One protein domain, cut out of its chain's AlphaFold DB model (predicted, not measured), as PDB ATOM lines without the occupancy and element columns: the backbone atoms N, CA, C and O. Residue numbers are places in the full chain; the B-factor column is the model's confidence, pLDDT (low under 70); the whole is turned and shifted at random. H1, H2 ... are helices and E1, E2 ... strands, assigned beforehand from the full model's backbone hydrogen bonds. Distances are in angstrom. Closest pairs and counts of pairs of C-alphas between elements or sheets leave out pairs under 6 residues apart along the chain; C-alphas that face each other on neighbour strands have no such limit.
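AT A GLANCE: This is residues 3 to 109 of the 246 residues of an uncharacterized protein of Gammaproteobacteria bacterium SG8_31 (UniProt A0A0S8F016). A long strand, E2, folds back on itself as a V, and the other strands add to its two arms: E1 and E4 pair with the first arm, E3 and E5 with residues of the second, and E6 extends that side beyond E5. The short helix H1 is by the fold of the V, H2 is toward its open end, and residues 65 to 70 stick out beyond that end. The 107 printed residues have two named helices and six named strands, in the order E1 E2 E3 H1 E4 H2 E5 E6, and the class is mostly strand. The strands make one branched sheet with antiparallel neighbours. The whole is loose, with a radius of gyration of the C-alphas of 17.0 A, and elongated, spanning 54 by 30 by 20 A.

IN THESE COORDINATES: E2, residues 10 to 28, measures 24.2 A from first to last C-alpha; its path goes from C-alpha 10 at (234.983, 274.530, 201.851) past C-alpha 21 at (241.050, 251.603, 227.129) to C-alpha 28 at (225.436, 257.033, 215.585). E5, residues 88 to 96, measures 26.3 A, E6, residues 101 to 108, 22.5 A, and E4, residues 49 to 55, 17.6 A. E1 is residues 3 to 5, 6.8 A, and E3 is residues 34 to 37, 7.6 A. H1 is residues 43 to 47, 6.5 A, and H2 is residues 78 to 84, 10.1 A.

HOW THE PARTS SIT: E2 bends by 146 degrees and its pairing is staggered: residues 10 to 12 pair with E1, 14 to 22 with E4, 22 to 28 with E5 and 26 to 28 with E3. E1, E2 and E3 form a meander, each strand the antiparallel neighbour of the one before. Within hydrogen-bond range are N 12 and O 3 at 2.8 A, N 17 and O 52 at 2.8 A, N 26 and O 93 at 2.9 A, and N 27 and O 36 at 3.0 A. E5 and E6 are an antiparallel hairpin at 159 degrees, with N 92 and O 104 at 2.8 A; E2 and E6 lie on opposite sides of E5. E4 and E5 are apart. The sheet is twisted. H1 only grazes the sheet with residues 44 to 47; its closest C-alphas to E2 are those of Ala 45 and Leu 23, 5.8 A. H2 only grazes it with residues 78 to 82; its closest to E2 are those of Phe 81 and Ile 11, 7.7 A. In H1 and H2 every O i to N i+4 pair is within hydrogen-bond range.

THE WHOLE: The C-alphas of Pro 65 and Gly 98, the two farthest apart, are 54.8 A from each other. The printed part has no cut. The link from E4 to H2, residues 56 to 77, is long, and the other links are tight. The mean pLDDT of the printed part is 93.2, and no printed residue is under 70.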
ATOM      1  N   GLU A   3     232.832 272.809 210.536       97.38
ATOM      2  CA  GLU A   3     233.875 273.798 210.273       97.38
ATOM      3  C   GLU A   3     233.715 274.309 208.843       97.38
ATOM      4  O   GLU A   3     233.327 273.545 207.961       97.38
ATOM      5  N   ILE A   4     233.918 275.606 208.636       98.12
ATOM      6  CA  ILE A   4     233.852 276.255 207.325       98.12
ATOM      7  C   ILE A   4     235.116 277.089 207.169       98.12
ATOM      8  O   ILE A   4     235.337 277.973 208.001       98.12
ATOM      9  N   ASN A   5     235.880 276.873 206.101       96.94
ATOM     10  CA  ASN A   5     236.858 277.852 205.647       96.94
ATOM     11  C   ASN A   5     236.146 278.837 204.713       96.94
ATOM     12  O   ASN A   5     235.725 278.500 203.608       96.94
ATOM     13  N   ALA A   6     235.939 280.059 205.189       97.44
ATOM     14  CA  ALA A   6     235.207 281.099 204.482       97.44
ATOM     15  C   ALA A   6     235.998 281.653 203.288       97.44
ATOM     16  O   ALA A   6     235.376 282.066 202.304       97.44
ATOM     17  N   SER A   7     237.333 281.657 203.372       96.00
ATOM     18  CA  SER A   7     238.220 282.150 202.314       96.00
ATOM     19  C   SER A   7     238.386 281.113 201.204       96.00
ATOM     20  O   SER A   7     238.175 281.448 200.042       96.00
ATOM     21  N   ASP A   8     238.639 279.848 201.541       93.00
ATOM     22  CA  ASP A   8     238.752 278.771 200.539       93.00
ATOM     23  C   ASP A   8     237.379 278.290 200.049       93.00
ATOM     24  O   ASP A   8     237.213 277.788 198.935       93.00
ATOM     25  N   GLY A   9     236.343 278.518 200.857       95.50
ATOM     26  CA  GLY A   9     234.982 278.110 200.561       95.50
ATOM     27  C   GLY A   9     234.851 276.593 200.530       95.50
ATOM     28  O   GLY A   9     234.329 276.022 199.569       95.50
ATOM     29  N   ASP A  10     235.256 275.938 201.605       95.62
ATOM     30  CA  ASP A  10     234.983 274.530 201.851       95.62
ATOM     31  C   ASP A  10     234.276 274.327 203.201       95.62
ATOM     32  O   ASP A  10     234.037 275.261 203.977       95.62
ATOM     33  N   ILE A  11     233.801 273.102 203.428       97.19
ATOM     34  CA  ILE A  11     233.020 272.771 204.619       97.19
ATOM     35  C   ILE A  11     233.283 271.345 205.111       97.19
ATOM     36  O   ILE A  11     233.124 270.360 204.382       97.19
ATOM     37  N   GLY A  12     233.610 271.229 206.396       96.25
ATOM     38  CA  GLY A  12     234.047 270.006 207.061       96.25
ATOM     39  C   GLY A  12     233.182 269.583 208.251       96.25
ATOM     40  O   GLY A  12     232.448 270.360 208.869       96.25
ATOM     41  N   PHE A  13     233.240 268.289 208.584       95.81
ATOM     42  CA  PHE A  13     232.686 267.719 209.814       95.81
ATOM     43  C   PHE A  13     233.793 267.074 210.637       95.81
ATOM     44  O   PHE A  13     234.360 266.050 210.240       95.81
ATOM     45  N   HIS A  14     234.049 267.630 211.820       94.88
ATOM     46  CA  HIS A  14     235.114 267.176 212.713       94.88
ATOM     47  C   HIS A  14     234.522 266.508 213.951       94.88
ATOM     48  O   HIS A  14     233.493 266.935 214.500       94.88
ATOM     49  N   PHE A  15     235.174 265.443 214.420       94.56
ATOM     50  CA  PHE A  15     234.841 264.837 215.702       94.56
ATOM     51  C   PHE A  15     236.075 264.351 216.457       94.56
ATOM     52  O   PHE A  15     237.029 263.812 215.895       94.56
ATOM     53  N   LEU A  16     235.973 264.443 217.778       94.19
ATOM     54  CA  LEU A  16     236.893 263.845 218.727       94.19
ATOM     55  C   LEU A  16     236.118 262.854 219.596       94.19
ATOM     56  O   LEU A  16     235.059 263.167 220.142       94.19
ATOM     57  N   MET A  17     236.647 261.648 219.736       92.19
ATOM     58  CA  MET A  17     236.182 260.664 220.702       92.19
ATOM     59  C   MET A  17     237.322 260.357 221.664       92.19
ATOM     60  O   MET A  17     238.305 259.740 221.265       92.19
ATOM     61  N   ASP A  18     237.143 260.715 222.930       91.12
ATOM     62  CA  ASP A  18     238.040 260.360 224.031       91.12
ATOM     63  C   ASP A  18     237.372 259.297 224.921       91.12
ATOM     64  O   ASP A  18     236.167 259.347 225.205       91.12
ATOM     65  N   GLY A  19     238.136 258.292 225.339       88.25
ATOM     66  CA  GLY A  19     237.678 257.289 226.286       88.25
ATOM     67  C   GLY A  19     238.789 256.367 226.770       88.25
ATOM     68  O   GLY A  19     239.782 256.136 226.099       88.25
ATOM     69  N   ASP A  20     238.592 255.752 227.932       87.00
ATOM     70  CA  ASP A  20     239.615 254.891 228.526       87.00
ATOM     71  C   ASP A  20     239.602 253.466 227.935       87.00
ATOM     72  O   ASP A  20     238.592 252.757 227.991       87.00
ATOM     73  N   ASP A  21     240.758 253.007 227.447       92.19
ATOM     74  CA  ASP A  21     241.050 251.603 227.129       92.19
ATOM     75  C   ASP A  21     240.048 250.913 226.167       92.19
ATOM     76  O   ASP A  21     239.620 249.761 226.353       92.19
ATOM     77  N   LEU A  22     239.697 251.583 225.067       93.31
ATOM     78  CA  LEU A  22     238.728 251.096 224.086       93.31
ATOM     79  C   LEU A  22     239.325 250.082 223.088       93.31
ATOM     80  O   LEU A  22     240.423 250.216 222.559       93.31
ATOM     81  N   LEU A  23     238.560 249.042 222.757       95.12
ATOM     82  CA  LEU A  23     238.833 248.126 221.639       95.12
ATOM     83  C   LEU A  23     238.169 248.568 220.331       95.12
ATOM     84  O   LEU A  23     238.556 248.104 219.256       95.12
ATOM     85  N   ALA A  24     237.104 249.359 220.427       95.00
ATOM     86  CA  ALA A  24     236.361 249.909 219.302       95.00
ATOM     87  C   ALA A  24     235.541 251.114 219.766       95.00
ATOM     88  O   ALA A  24     234.970 251.075 220.861       95.00
ATOM     89  N   GLY A  25     235.439 252.101 218.894       95.31
ATOM     90  CA  GLY A  25     234.583 253.266 218.969       95.31
ATOM     91  C   GLY A  25     233.590 253.307 217.813       95.31
ATOM     92  O   GLY A  25     233.715 252.590 216.813       95.31
ATOM     93  N   GLY A  26     232.569 254.141 217.937       96.06
ATOM     94  CA  GLY A  26     231.657 254.411 216.838       96.06
ATOM     95  C   GLY A  26     230.641 255.485 217.167       96.06
ATOM     96  O   GLY A  26     230.306 255.691 218.334       96.06
ATOM     97  N   ILE A  27     230.127 256.107 216.111       97.56
ATOM     98  CA  ILE A  27     229.199 257.233 216.176       97.56
ATOM     99  C   ILE A  27     227.900 256.844 215.481       97.56
ATOM    100  O   ILE A  27     227.902 256.232 214.404       97.56
ATOM    101  N   THR A  28     226.789 257.183 216.120       98.06
ATOM    102  CA  THR A  28     225.436 257.033 215.585       98.06
ATOM    103  C   THR A  28     224.779 258.404 215.518       98.06
ATOM    104  O   THR A  28     224.847 259.149 216.492       98.06
ATOM    105  N   ASP A  29     224.179 258.720 214.374       97.50
ATOM    106  CA  ASP A  29     223.465 259.976 214.148       97.50
ATOM    107  C   ASP A  29     222.117 260.017 214.907       97.50
ATOM    108  O   ASP A  29     221.667 258.985 215.433       97.50
ATOM    109  N   PRO A  30     221.429 261.173 214.926       97.88
ATOM    110  CA  PRO A  30     220.138 261.333 215.604       97.88
ATOM    111  C   PRO A  30     219.035 260.398 215.080       97.88
ATOM    112  O   PRO A  30     218.070 260.085 215.781       97.88
ATOM    113  N   ASN A  31     219.184 259.898 213.851       96.69
ATOM    114  CA  ASN A  31     218.256 258.969 213.209       96.69
ATOM    115  C   ASN A  31     218.589 257.493 213.495       96.69
ATOM    116  O   ASN A  31     217.906 256.586 213.004       96.69
ATOM    117  N   GLY A  32     219.625 257.217 214.292       96.06
ATOM    118  CA  GLY A  32     220.065 255.866 214.629       96.06
ATOM    119  C   GLY A  32     220.940 255.205 213.557       96.06
ATOM    120  O   GLY A  32     221.205 253.998 213.641       96.06
ATOM    121  N   LYS A  33     221.389 255.946 212.538       97.19
ATOM    122  CA  LYS A  33     222.303 255.458 211.501       97.19
ATOM    123  C   LYS A  33     223.740 255.593 211.993       97.19
ATOM    124  O   LYS A  33     224.181 256.633 212.461       97.19
ATOM    125  N   LYS A  34     224.507 254.515 211.853       96.81
ATOM    126  CA  LYS A  34     225.944 254.535 212.135       96.81
ATOM    127  C   LYS A  34     226.672 255.350 211.066       96.81
ATOM    128  O   LYS A  34     226.582 254.991 209.891       96.81
ATOM    129  N   VAL A  35     227.416 256.367 211.489       95.88
ATOM    130  CA  VAL A  35     228.205 257.242 210.604       95.88
ATOM    131  C   VAL A  35     229.706 256.972 210.701       95.88
ATOM    132  O   VAL A  35     230.415 257.134 209.717       95.88
ATOM    133  N   PHE A  36     230.178 256.434 211.832       96.88
ATOM    134  CA  PHE A  36     231.586 256.085 212.024       96.88
ATOM    135  C   PHE A  36     231.758 254.814 212.862       96.88
ATOM    136  O   PHE A  36     230.936 254.502 213.731       96.88
ATOM    137  N   GLN A  37     232.833 254.066 212.600       95.88
ATOM    138  CA  GLN A  37     233.304 252.988 213.466       95.88
ATOM    139  C   GLN A  37     234.786 252.703 213.224       95.88
ATOM    140  O   GLN A  37     235.188 252.427 212.094       95.88
ATOM    141  N   ASP A  38     235.542 252.599 214.311       94.94
ATOM    142  CA  ASP A  38     236.904 252.081 214.304       94.94
ATOM    143  C   ASP A  38     237.006 250.766 215.103       94.94
ATOM    144  O   ASP A  38     236.051 250.274 215.722       94.94
ATOM    145  N   GLN A  39     238.167 250.119 215.007       95.44
ATOM    146  CA  GLN A  39     238.473 248.946 215.813       95.44
ATOM    147  C   GLN A  39     239.982 248.721 215.893       95.44
ATOM    148  O   GLN A  39     240.634 248.481 214.870       95.44
ATOM    149  N   ALA A  40     240.515 248.660 217.115       94.88
ATOM    150  CA  ALA A  40     241.890 248.247 217.351       94.88
ATOM    151  C   ALA A  40     242.114 246.789 216.924       94.88
ATOM    152  O   ALA A  40     241.292 245.897 217.173       94.88
ATOM    153  N   LYS A  41     243.257 246.522 216.288       95.44
ATOM    154  CA  LYS A  41     243.645 245.185 215.816       95.44
ATOM    155  C   LYS A  41     245.084 244.866 216.203       95.44
ATOM    156  O   LYS A  41     245.928 245.751 216.299       95.44
ATOM    157  N   GLY A  42     245.376 243.574 216.368       96.00
ATOM    158  CA  GLY A  42     246.730 243.099 216.661       96.00
ATOM    159  C   GLY A  42     247.286 243.705 217.957       96.00
ATOM    160  O   GLY A  42     246.521 243.845 218.908       96.00
ATOM    161  N   PRO A  43     248.572 244.103 218.000       96.81
ATOM    162  CA  PRO A  43     249.178 244.695 219.196       96.81
ATOM    163  C   PRO A  43     248.467 245.951 219.715       96.81
ATOM    164  O   PRO A  43     248.486 246.202 220.916       96.81
ATOM    165  N   LEU A  44     247.807 246.722 218.842       94.62
ATOM    166  CA  LEU A  44     247.022 247.880 219.271       94.62
ATOM    167  C   LEU A  44     245.772 247.457 220.055       94.62
ATOM    168  O   LEU A  44     245.356 248.164 220.954       94.62
ATOM    169  N   ALA A  45     245.194 246.279 219.795       94.38
ATOM    170  CA  ALA A  45     244.080 245.762 220.599       94.38
ATOM    171  C   ALA A  45     244.515 245.318 222.008       94.38
ATOM    172  O   ALA A  45     243.682 245.233 222.913       94.38
ATOM    173  N   ASP A  46     245.804 245.033 222.203       94.12
ATOM    174  CA  ASP A  46     246.366 244.764 223.526       94.12
ATOM    175  C   ASP A  46     246.648 246.076 224.280       94.12
ATOM    176  O   ASP A  46     246.484 246.110 225.496       94.12
ATOM    177  N   GLN A  47     247.019 247.147 223.561       93.81
ATOM    178  CA  GLN A  47     247.294 248.482 224.122       93.81
ATOM    179  C   GLN A  47     246.070 249.393 224.258       93.81
ATOM    180  O   GLN A  47     246.105 250.291 225.086       93.81
ATOM    181  N   LYS A  48     245.001 249.102 223.510       94.12
ATOM    182  CA  LYS A  48     243.739 249.852 223.449       94.12
ATOM    183  C   LYS A  48     243.861 251.231 222.783       94.12
ATOM    184  O   LYS A  48     244.954 251.752 222.588       94.12
ATOM    185  N   LEU A  49     242.719 251.764 222.357       92.88
ATOM    186  CA  LEU A  49     242.541 253.138 221.892       92.88
ATOM    187  C   LEU A  49     242.151 253.996 223.089       92.88
ATOM    188  O   LEU A  49     241.328 253.565 223.898       92.88
ATOM    189  N   THR A  50     242.711 255.194 223.159       92.69
ATOM    190  CA  THR A  50     242.302 256.210 224.135       92.69
ATOM    191  C   THR A  50     241.609 257.389 223.472       92.69
ATOM    192  O   THR A  50     240.725 257.995 224.050       92.69
ATOM    193  N   GLU A  51     241.969 257.684 222.226       93.19
ATOM    194  CA  GLU A  51     241.452 258.829 221.495       93.19
ATOM    195  C   GLU A  51     241.349 258.487 220.007       93.19
ATOM    196  O   GLU A  51     242.218 257.797 219.459       93.19
ATOM    197  N   THR A  52     240.287 258.970 219.372       93.06
ATOM    198  CA  THR A  52     240.130 258.998 217.920       93.06
ATOM    199  C   THR A  52     239.701 260.399 217.519       93.06
ATOM    200  O   THR A  52     238.625 260.850 217.910       93.06
ATOM    201  N   PHE A  53     240.521 261.044 216.700       94.69
ATOM    202  CA  PHE A  53     240.191 262.277 216.004       94.69
ATOM    203  C   PHE A  53     240.077 261.984 214.510       94.69
ATOM    204  O   PHE A  53     240.895 261.228 213.970       94.69
ATOM    205  N   ALA A  54     239.049 262.523 213.863       94.50
ATOM    206  CA  ALA A  54     238.941 262.486 212.416       94.50
ATOM    207  C   ALA A  54     238.104 263.649 211.887       94.50
ATOM    208  O   ALA A  54     237.165 264.121 212.534       94.50
ATOM    209  N   GLU A  55     238.426 263.996 210.652       94.19
ATOM    210  CA  GLU A  55     237.823 265.057 209.864       94.19
ATOM    211  C   GLU A  55     237.264 264.423 208.584       94.19
ATOM    212  O   GLU A  55     237.760 263.386 208.110       94.19
ATOM    213  N   SER A  56     236.162 264.962 208.064       94.50
ATOM    214  CA  SER A  56     235.697 264.581 206.731       94.50
ATOM    215  C   SER A  56     236.621 265.163 205.665       94.50
ATOM    216  O   SER A  56     237.388 266.069 205.937       94.50
ATOM    217  N   ALA A  57     236.522 264.671 204.429       92.31
ATOM    218  CA  ALA A  57     236.971 265.496 203.312       92.31
ATOM    219  C   ALA A  57     236.127 266.781 203.274       92.31
ATOM    220  O   ALA A  57     234.938 266.722 203.617       92.31
ATOM    221  N   GLU A  58     236.735 267.876 202.840       92.75
ATOM    222  CA  GLU A  58     236.152 269.218 202.822       92.75
ATOM    223  C   GLU A  58     235.877 269.599 201.367       92.75
ATOM    224  O   GLU A  58     236.775 270.023 200.647       92.75
ATOM    225  N   PRO A  59     234.677 269.294 200.845       93.25
ATOM    226  CA  PRO A  59     234.316 269.712 199.501       93.25
ATOM    227  C   PRO A  59     234.133 271.227 199.443       93.25
ATOM    228  O   PRO A  59     233.638 271.828 200.400       93.25
ATOM    229  N   LEU A  60     234.393 271.798 198.266       95.50
ATOM    230  CA  LEU A  60     234.000 273.169 197.968       95.50
ATOM    231  C   LEU A  60     232.489 273.344 198.162       95.50
ATOM    232  O   LEU A  60     231.679 272.516 197.734       95.50
ATOM    233  N   CYS A  61     232.104 274.452 198.780       94.62
ATOM    234  CA  CYS A  61     230.715 274.867 198.979       94.62
ATOM    235  C   CYS A  61     230.260 275.926 197.960       94.62
ATOM    236  O   CYS A  61     229.101 276.352 197.989       94.62
ATOM    237  N   TRP A  62     231.155 276.330 197.052       93.12
ATOM    238  CA  TRP A  62     230.948 277.372 196.050       93.12
ATOM    239  C   TRP A  62     231.601 277.022 194.707       93.12
ATOM    240  O   TRP A  62     232.424 276.115 194.611       93.12
ATOM    241  N   GLU A  63     231.197 277.731 193.650       90.12
ATOM    242  CA  GLU A  63     231.829 277.636 192.329       90.12
ATOM    243  C   GLU A  63     233.079 278.528 192.294       90.12
ATOM    244  O   GLU A  63     233.013 279.669 191.827       90.12
ATOM    245  N   ASP A  64     234.197 278.006 192.797       86.81
ATOM    246  CA  ASP A  64     235.495 278.679 192.726       86.81
ATOM    247  C   ASP A  64     235.914 278.887 191.251       86.81
ATOM    248  O   ASP A  64     236.005 277.921 190.485       86.81
ATOM    249  N   PRO A  65     236.133 280.137 190.794       85.12
ATOM    250  CA  PRO A  65     236.564 280.414 189.427       85.12
ATOM    251  C   PRO A  65     237.970 279.896 189.090       85.12
ATOM    252  O   PRO A  65     238.273 279.781 187.895       85.12
ATOM    253  N   ASP A  66     238.802 279.632 190.096       85.25
ATOM    254  CA  ASP A  66     240.198 279.226 189.952       85.25
ATOM    255  C   ASP A  66     240.413 277.717 190.192       85.25
ATOM    256  O   ASP A  66     241.488 277.198 189.876       85.25
ATOM    257  N   ALA A  67     239.381 276.993 190.641       82.94
ATOM    258  CA  ALA A  67     239.416 275.544 190.815       82.94
ATOM    259  C   ALA A  67     239.454 274.774 189.480       82.94
ATOM    260  O   ALA A  67     238.876 275.177 188.460       82.94
ATOM    261  N   ASP A  68     240.120 273.615 189.490       84.31
ATOM    262  CA  ASP A  68     240.170 272.722 188.334       84.31
ATOM    263  C   ASP A  68     238.794 272.070 188.076       84.31
ATOM    264  O   ASP A  68     237.962 271.910 188.969       84.31
ATOM    265  N   GLU A  69     238.540 271.633 186.831       82.38
ATOM    266  CA  GLU A  69     237.251 271.014 186.455       82.38
ATOM    267  C   GLU A  69     236.887 269.803 187.337       82.38
ATOM    268  O   GLU A  69     235.702 269.540 187.523       82.38
ATOM    269  N   GLU A  70     237.878 269.075 187.870       81.31
ATOM    270  CA  GLU A  70     237.653 267.917 188.748       81.31
ATOM    271  C   GLU A  70     237.107 268.326 190.127       81.31
ATOM    272  O   GLU A  70     236.242 267.629 190.656       81.31
ATOM    273  N   ASP A  71     237.535 269.466 190.676       77.12
ATOM    274  CA  ASP A  71     237.094 269.950 191.992       77.12
ATOM    275  C   ASP A  71     235.670 270.526 191.930       77.12
ATOM    276  O   ASP A  71     234.865 270.367 192.849       77.12
ATOM    277  N   LEU A  72     235.306 271.109 190.783       80.44
ATOM    278  CA  LEU A  72     233.966 271.640 190.526       80.44
ATOM    279  C   LEU A  72     232.907 270.547 190.274       80.44
ATOM    280  O   LEU A  72     231.707 270.834 190.318       80.44
ATOM    281  N   GLU A  73     233.307 269.299 189.997       79.31
ATOM    282  CA  GLU A  73     232.360 268.186 189.816       79.31
ATOM    283  C   GLU A  73     231.681 267.764 191.133       79.31
ATOM    284  O   GLU A  73     230.581 267.200 191.089       79.31
ATOM    285  N   ASP A  74     232.294 268.074 192.280       83.81
ATOM    286  CA  ASP A  74     231.888 267.596 193.605       83.81
ATOM    287  C   ASP A  74     231.551 268.736 194.593       83.81
ATOM    288  O   ASP A  74     231.649 268.548 195.807       83.81
ATOM    289  N   ILE A  75     231.077 269.890 194.097       91.81
ATOM    290  CA  ILE A  75     230.571 270.981 194.953       91.81
ATOM    291  C   ILE A  75     229.429 270.475 195.841       91.81
ATOM    292  O   ILE A  75     228.493 269.805 195.388       91.81
ATOM    293  N   VAL A  76     229.492 270.835 197.120       95.12
ATOM    294  CA  VAL A  76     228.474 270.534 198.124       95.12
ATOM    295  C   VAL A  76     228.044 271.834 198.770       95.12
ATOM    296  O   VAL A  76     228.694 272.330 199.684       95.12
ATOM    297  N   THR A  77     226.914 272.368 198.317       94.88
ATOM    298  CA  THR A  77     226.357 273.597 198.892       94.88
ATOM    299  C   THR A  77     226.117 273.447 200.397       94.88
ATOM    300  O   THR A  77     225.923 272.336 200.903       94.88
ATOM    301  N   LEU A  78     226.054 274.571 201.117       96.56
ATOM    302  CA  LEU A  78     225.773 274.569 202.555       96.56
ATOM    303  C   LEU A  78     224.521 273.743 202.898       96.56
ATOM    304  O   LEU A  78     224.569 272.893 203.781       96.56
ATOM    305  N   GLU A  79     223.414 273.933 202.177       95.94
ATOM    306  CA  GLU A  79     222.177 273.176 202.414       95.94
ATOM    307  C   GLU A  79     222.382 271.663 202.219       95.94
ATOM    308  O   GLU A  79     221.998 270.872 203.084       95.94
ATOM    309  N   GLU A  80     223.060 271.243 201.147       96.25
ATOM    310  CA  GLU A  80     223.363 269.827 200.898       96.25
ATOM    311  C   GLU A  80     224.285 269.227 201.965       96.25
ATOM    312  O   GLU A  80     224.140 268.051 202.320       96.25
ATOM    313  N   PHE A  81     225.236 270.006 202.485       96.75
ATOM    314  CA  PHE A  81     226.090 269.574 203.586       96.75
ATOM    315  C   PHE A  81     225.274 269.357 204.865       96.75
ATOM    316  O   PHE A  81     225.374 268.293 205.487       96.75
ATOM    317  N   LEU A  82     224.414 270.314 205.229       96.12
ATOM    318  CA  LEU A  82     223.540 270.206 206.399       96.12
ATOM    319  C   LEU A  82     222.590 269.003 206.268       96.12
ATOM    320  O   LEU A  82     222.425 268.241 207.220       96.12
ATOM    321  N   GLU A  83     222.062 268.719 205.074       94.62
ATOM    322  CA  GLU A  83     221.247 267.518 204.835       94.62
ATOM    323  C   GLU A  83     222.008 266.195 205.063       94.62
ATOM    324  O   GLU A  83     221.404 265.188 205.464       94.62
ATOM    325  N   ARG A  84     223.330 266.159 204.828       94.81
ATOM    326  CA  ARG A  84     224.168 264.974 205.112       94.81
ATOM    327  C   ARG A  84     224.349 264.757 206.613       94.81
ATOM    328  O   ARG A  84     224.409 263.600 207.050       94.81
ATOM    329  N   TRP A  85     224.410 265.843 207.379       95.19
ATOM    330  CA  TRP A  85     224.685 265.862 208.813       95.19
ATOM    331  C   TRP A  85     223.487 266.402 209.589       95.19
ATOM    332  O   TRP A  85     223.445 267.565 209.973       95.19
ATOM    333  N   ALA A  86     222.497 265.539 209.816       95.00
ATOM    334  CA  ALA A  86     221.272 265.904 210.521       95.00
ATOM    335  C   ALA A  86     221.557 266.488 211.915       95.00
ATOM    336  O   ALA A  86     222.204 265.833 212.730       95.00
ATOM    337  N   GLU A  87     221.008 267.666 212.210       95.56
ATOM    338  CA  GLU A  87     221.065 268.248 213.552       95.56
ATOM    339  C   GLU A  87     220.429 267.336 214.617       95.56
ATOM    340  O   GLU A  87     219.523 266.533 214.353       95.56
ATOM    341  N   GLY A  88     220.905 267.479 215.853       96.62
ATOM    342  CA  GLY A  88     220.417 266.772 217.031       96.62
ATOM    343  C   GLY A  88     221.501 265.964 217.738       96.62
ATOM    344  O   GLY A  88     222.697 266.135 217.515       96.62
ATOM    345  N   THR A  89     221.070 265.061 218.615       97.75
ATOM    346  CA  THR A  89     221.988 264.319 219.482       97.75
ATOM    347  C   THR A  89     222.700 263.186 218.743       97.75
ATOM    348  O   THR A  89     222.082 262.196 218.341       97.75
ATOM    349  N   TYR A  90     224.023 263.284 218.647       97.50
ATOM    350  CA  TYR A  90     224.890 262.198 218.198       97.50
ATOM    351  C   TYR A  90     225.331 261.353 219.390       97.50
ATOM    352  O   TYR A  90     225.727 261.867 220.436       97.50
ATOM    353  N   THR A  91     225.300 260.031 219.228       97.56
ATOM    354  CA  THR A  91     225.740 259.090 220.263       97.56
ATOM    355  C   THR A  91     227.101 258.501 219.920       97.56
ATOM    356  O   THR A  91     227.252 257.773 218.933       97.56
ATOM    357  N   PHE A  92     228.064 258.725 220.805       96.75
ATOM    358  CA  PHE A  92     229.377 258.097 220.800       96.75
ATOM    359  C   PHE A  92     229.329 256.826 221.640       96.75
ATOM    360  O   PHE A  92     228.790 256.803 222.746       96.75
ATOM    361  N   SER A  93     229.892 255.739 221.125       95.50
ATOM    362  CA  SER A  93     229.920 254.452 221.814       95.50
ATOM    363  C   SER A  93     231.320 253.861 221.809       95.50
ATOM    364  O   SER A  93     231.914 253.676 220.753       95.50
ATOM    365  N   GLY A  94     231.818 253.517 222.993       95.06
ATOM    366  CA  GLY A  94     233.080 252.816 223.189       95.06
ATOM    367  C   GLY A  94     232.841 251.400 223.701       95.06
ATOM    368  O   GLY A  94     231.897 251.145 224.456       95.06
ATOM    369  N   ARG A  95     233.695 250.452 223.311       94.50
ATOM    370  CA  ARG A  95     233.708 249.097 223.875       94.50
ATOM    371  C   ARG A  95     235.093 248.739 224.390       94.50
ATOM    372  O   ARG A  95     235.992 248.567 223.575       94.50
ATOM    373  N   GLY A  96     235.227 248.528 225.695       89.38
ATOM    374  CA  GLY A  96     236.468 248.102 226.347       89.38
ATOM    375  C   GLY A  96     236.695 246.585 226.334       89.38
ATOM    376  O   GLY A  96     235.964 245.804 225.703       89.38
ATOM    377  N   GLU A  97     237.723 246.145 227.061       82.38
ATOM    378  CA  GLU A  97     237.987 244.723 227.292       82.38
ATOM    379  C   GLU A  97     236.858 244.064 228.109       82.38
ATOM    380  O   GLU A  97     236.169 244.701 228.895       82.38
ATOM    381  N   GLY A  98     236.573 242.781 227.866       78.00
ATOM    382  CA  GLY A  98     235.480 242.081 228.560       78.00
ATOM    383  C   GLY A  98     234.056 242.482 228.137       78.00
ATOM    384  O   GLY A  98     233.097 241.877 228.614       78.00
ATOM    385  N   GLY A  99     233.900 243.421 227.193       80.62
ATOM    386  CA  GLY A  99     232.603 243.832 226.641       80.62
ATOM    387  C   GLY A  99     231.929 244.987 227.383       80.62
ATOM    388  O   GLY A  99     230.745 245.241 227.142       80.62
ATOM    389  N   GLU A 100     232.667 245.671 228.256       87.19
ATOM    390  CA  GLU A 100     232.250 246.927 228.877       87.19
ATOM    391  C   GLU A 100     231.924 247.967 227.802       87.19
ATOM    392  O   GLU A 100     232.552 247.993 226.741       87.19
ATOM    393  N   LYS A 101     230.899 248.785 228.051       91.25
ATOM    394  CA  LYS A 101     230.438 249.816 227.120       91.25
ATOM    395  C   LYS A 101     230.528 251.180 227.782       91.25
ATOM    396  O   LYS A 101     230.036 251.334 228.898       91.25
ATOM    397  N   ALA A 102     231.073 252.140 227.054       92.06
ATOM    398  CA  ALA A 102     230.986 253.558 227.357       92.06
ATOM    399  C   ALA A 102     230.058 254.228 226.338       92.06
ATOM    400  O   ALA A 102     229.959 253.785 225.188       92.06
ATOM    401  N   THR A 103     229.357 255.269 226.768       94.38
ATOM    402  CA  THR A 103     228.497 256.072 225.898       94.38
ATOM    403  C   THR A 103     228.658 257.536 226.264       94.38
ATOM    404  O   THR A 103     228.630 257.869 227.448       94.38
ATOM    405  N   GLY A 104     228.833 258.369 225.245       95.00
ATOM    406  CA  GLY A 104     228.792 259.823 225.318       95.00
ATOM    407  C   GLY A 104     227.767 260.347 224.318       95.00
ATOM    408  O   GLY A 104     227.417 259.652 223.362       95.00
ATOM    409  N   GLU A 105     227.270 261.548 224.554       96.00
ATOM    410  CA  GLU A 105     226.329 262.232 223.673       96.00
ATOM    411  C   GLU A 105     226.795 263.677 223.509       96.00
ATOM    412  O   GLU A 105     227.312 264.259 224.464       96.00
ATOM    413  N   THR A 106     226.619 264.224 222.311       95.25
ATOM    414  CA  THR A 106     226.832 265.646 222.011       95.25
ATOM    415  C   THR A 106     225.736 266.107 221.064       95.25
ATOM    416  O   THR A 106     225.206 265.292 220.298       95.25
ATOM    417  N   GLU A 107     225.385 267.385 221.114       95.62
ATOM    418  CA  GLU A 107     224.422 267.964 220.184       95.62
ATOM    419  C   GLU A 107     225.176 268.508 218.963       95.62
ATOM    420  O   GLU A 107     226.179 269.200 219.107       95.62
ATOM    421  N   LEU A 108     224.711 268.192 217.755       96.25
ATOM    422  CA  LEU A 108     225.088 268.932 216.554       96.25
ATOM    423  C   LEU A 108     223.990 269.956 216.280       96.25
ATOM    424  O   LEU A 108     222.823 269.579 216.161       96.25
ATOM    425  N   THR A 109     224.353 271.229 216.164       96.25
ATOM    426  CA  THR A 109     223.414 272.301 215.811       96.25
ATOM    427  C   THR A 109     223.807 272.933 214.483       96.25
ATOM    428  O   THR A 109     224.948 272.797 214.045       96.25
TER     429      THR A 109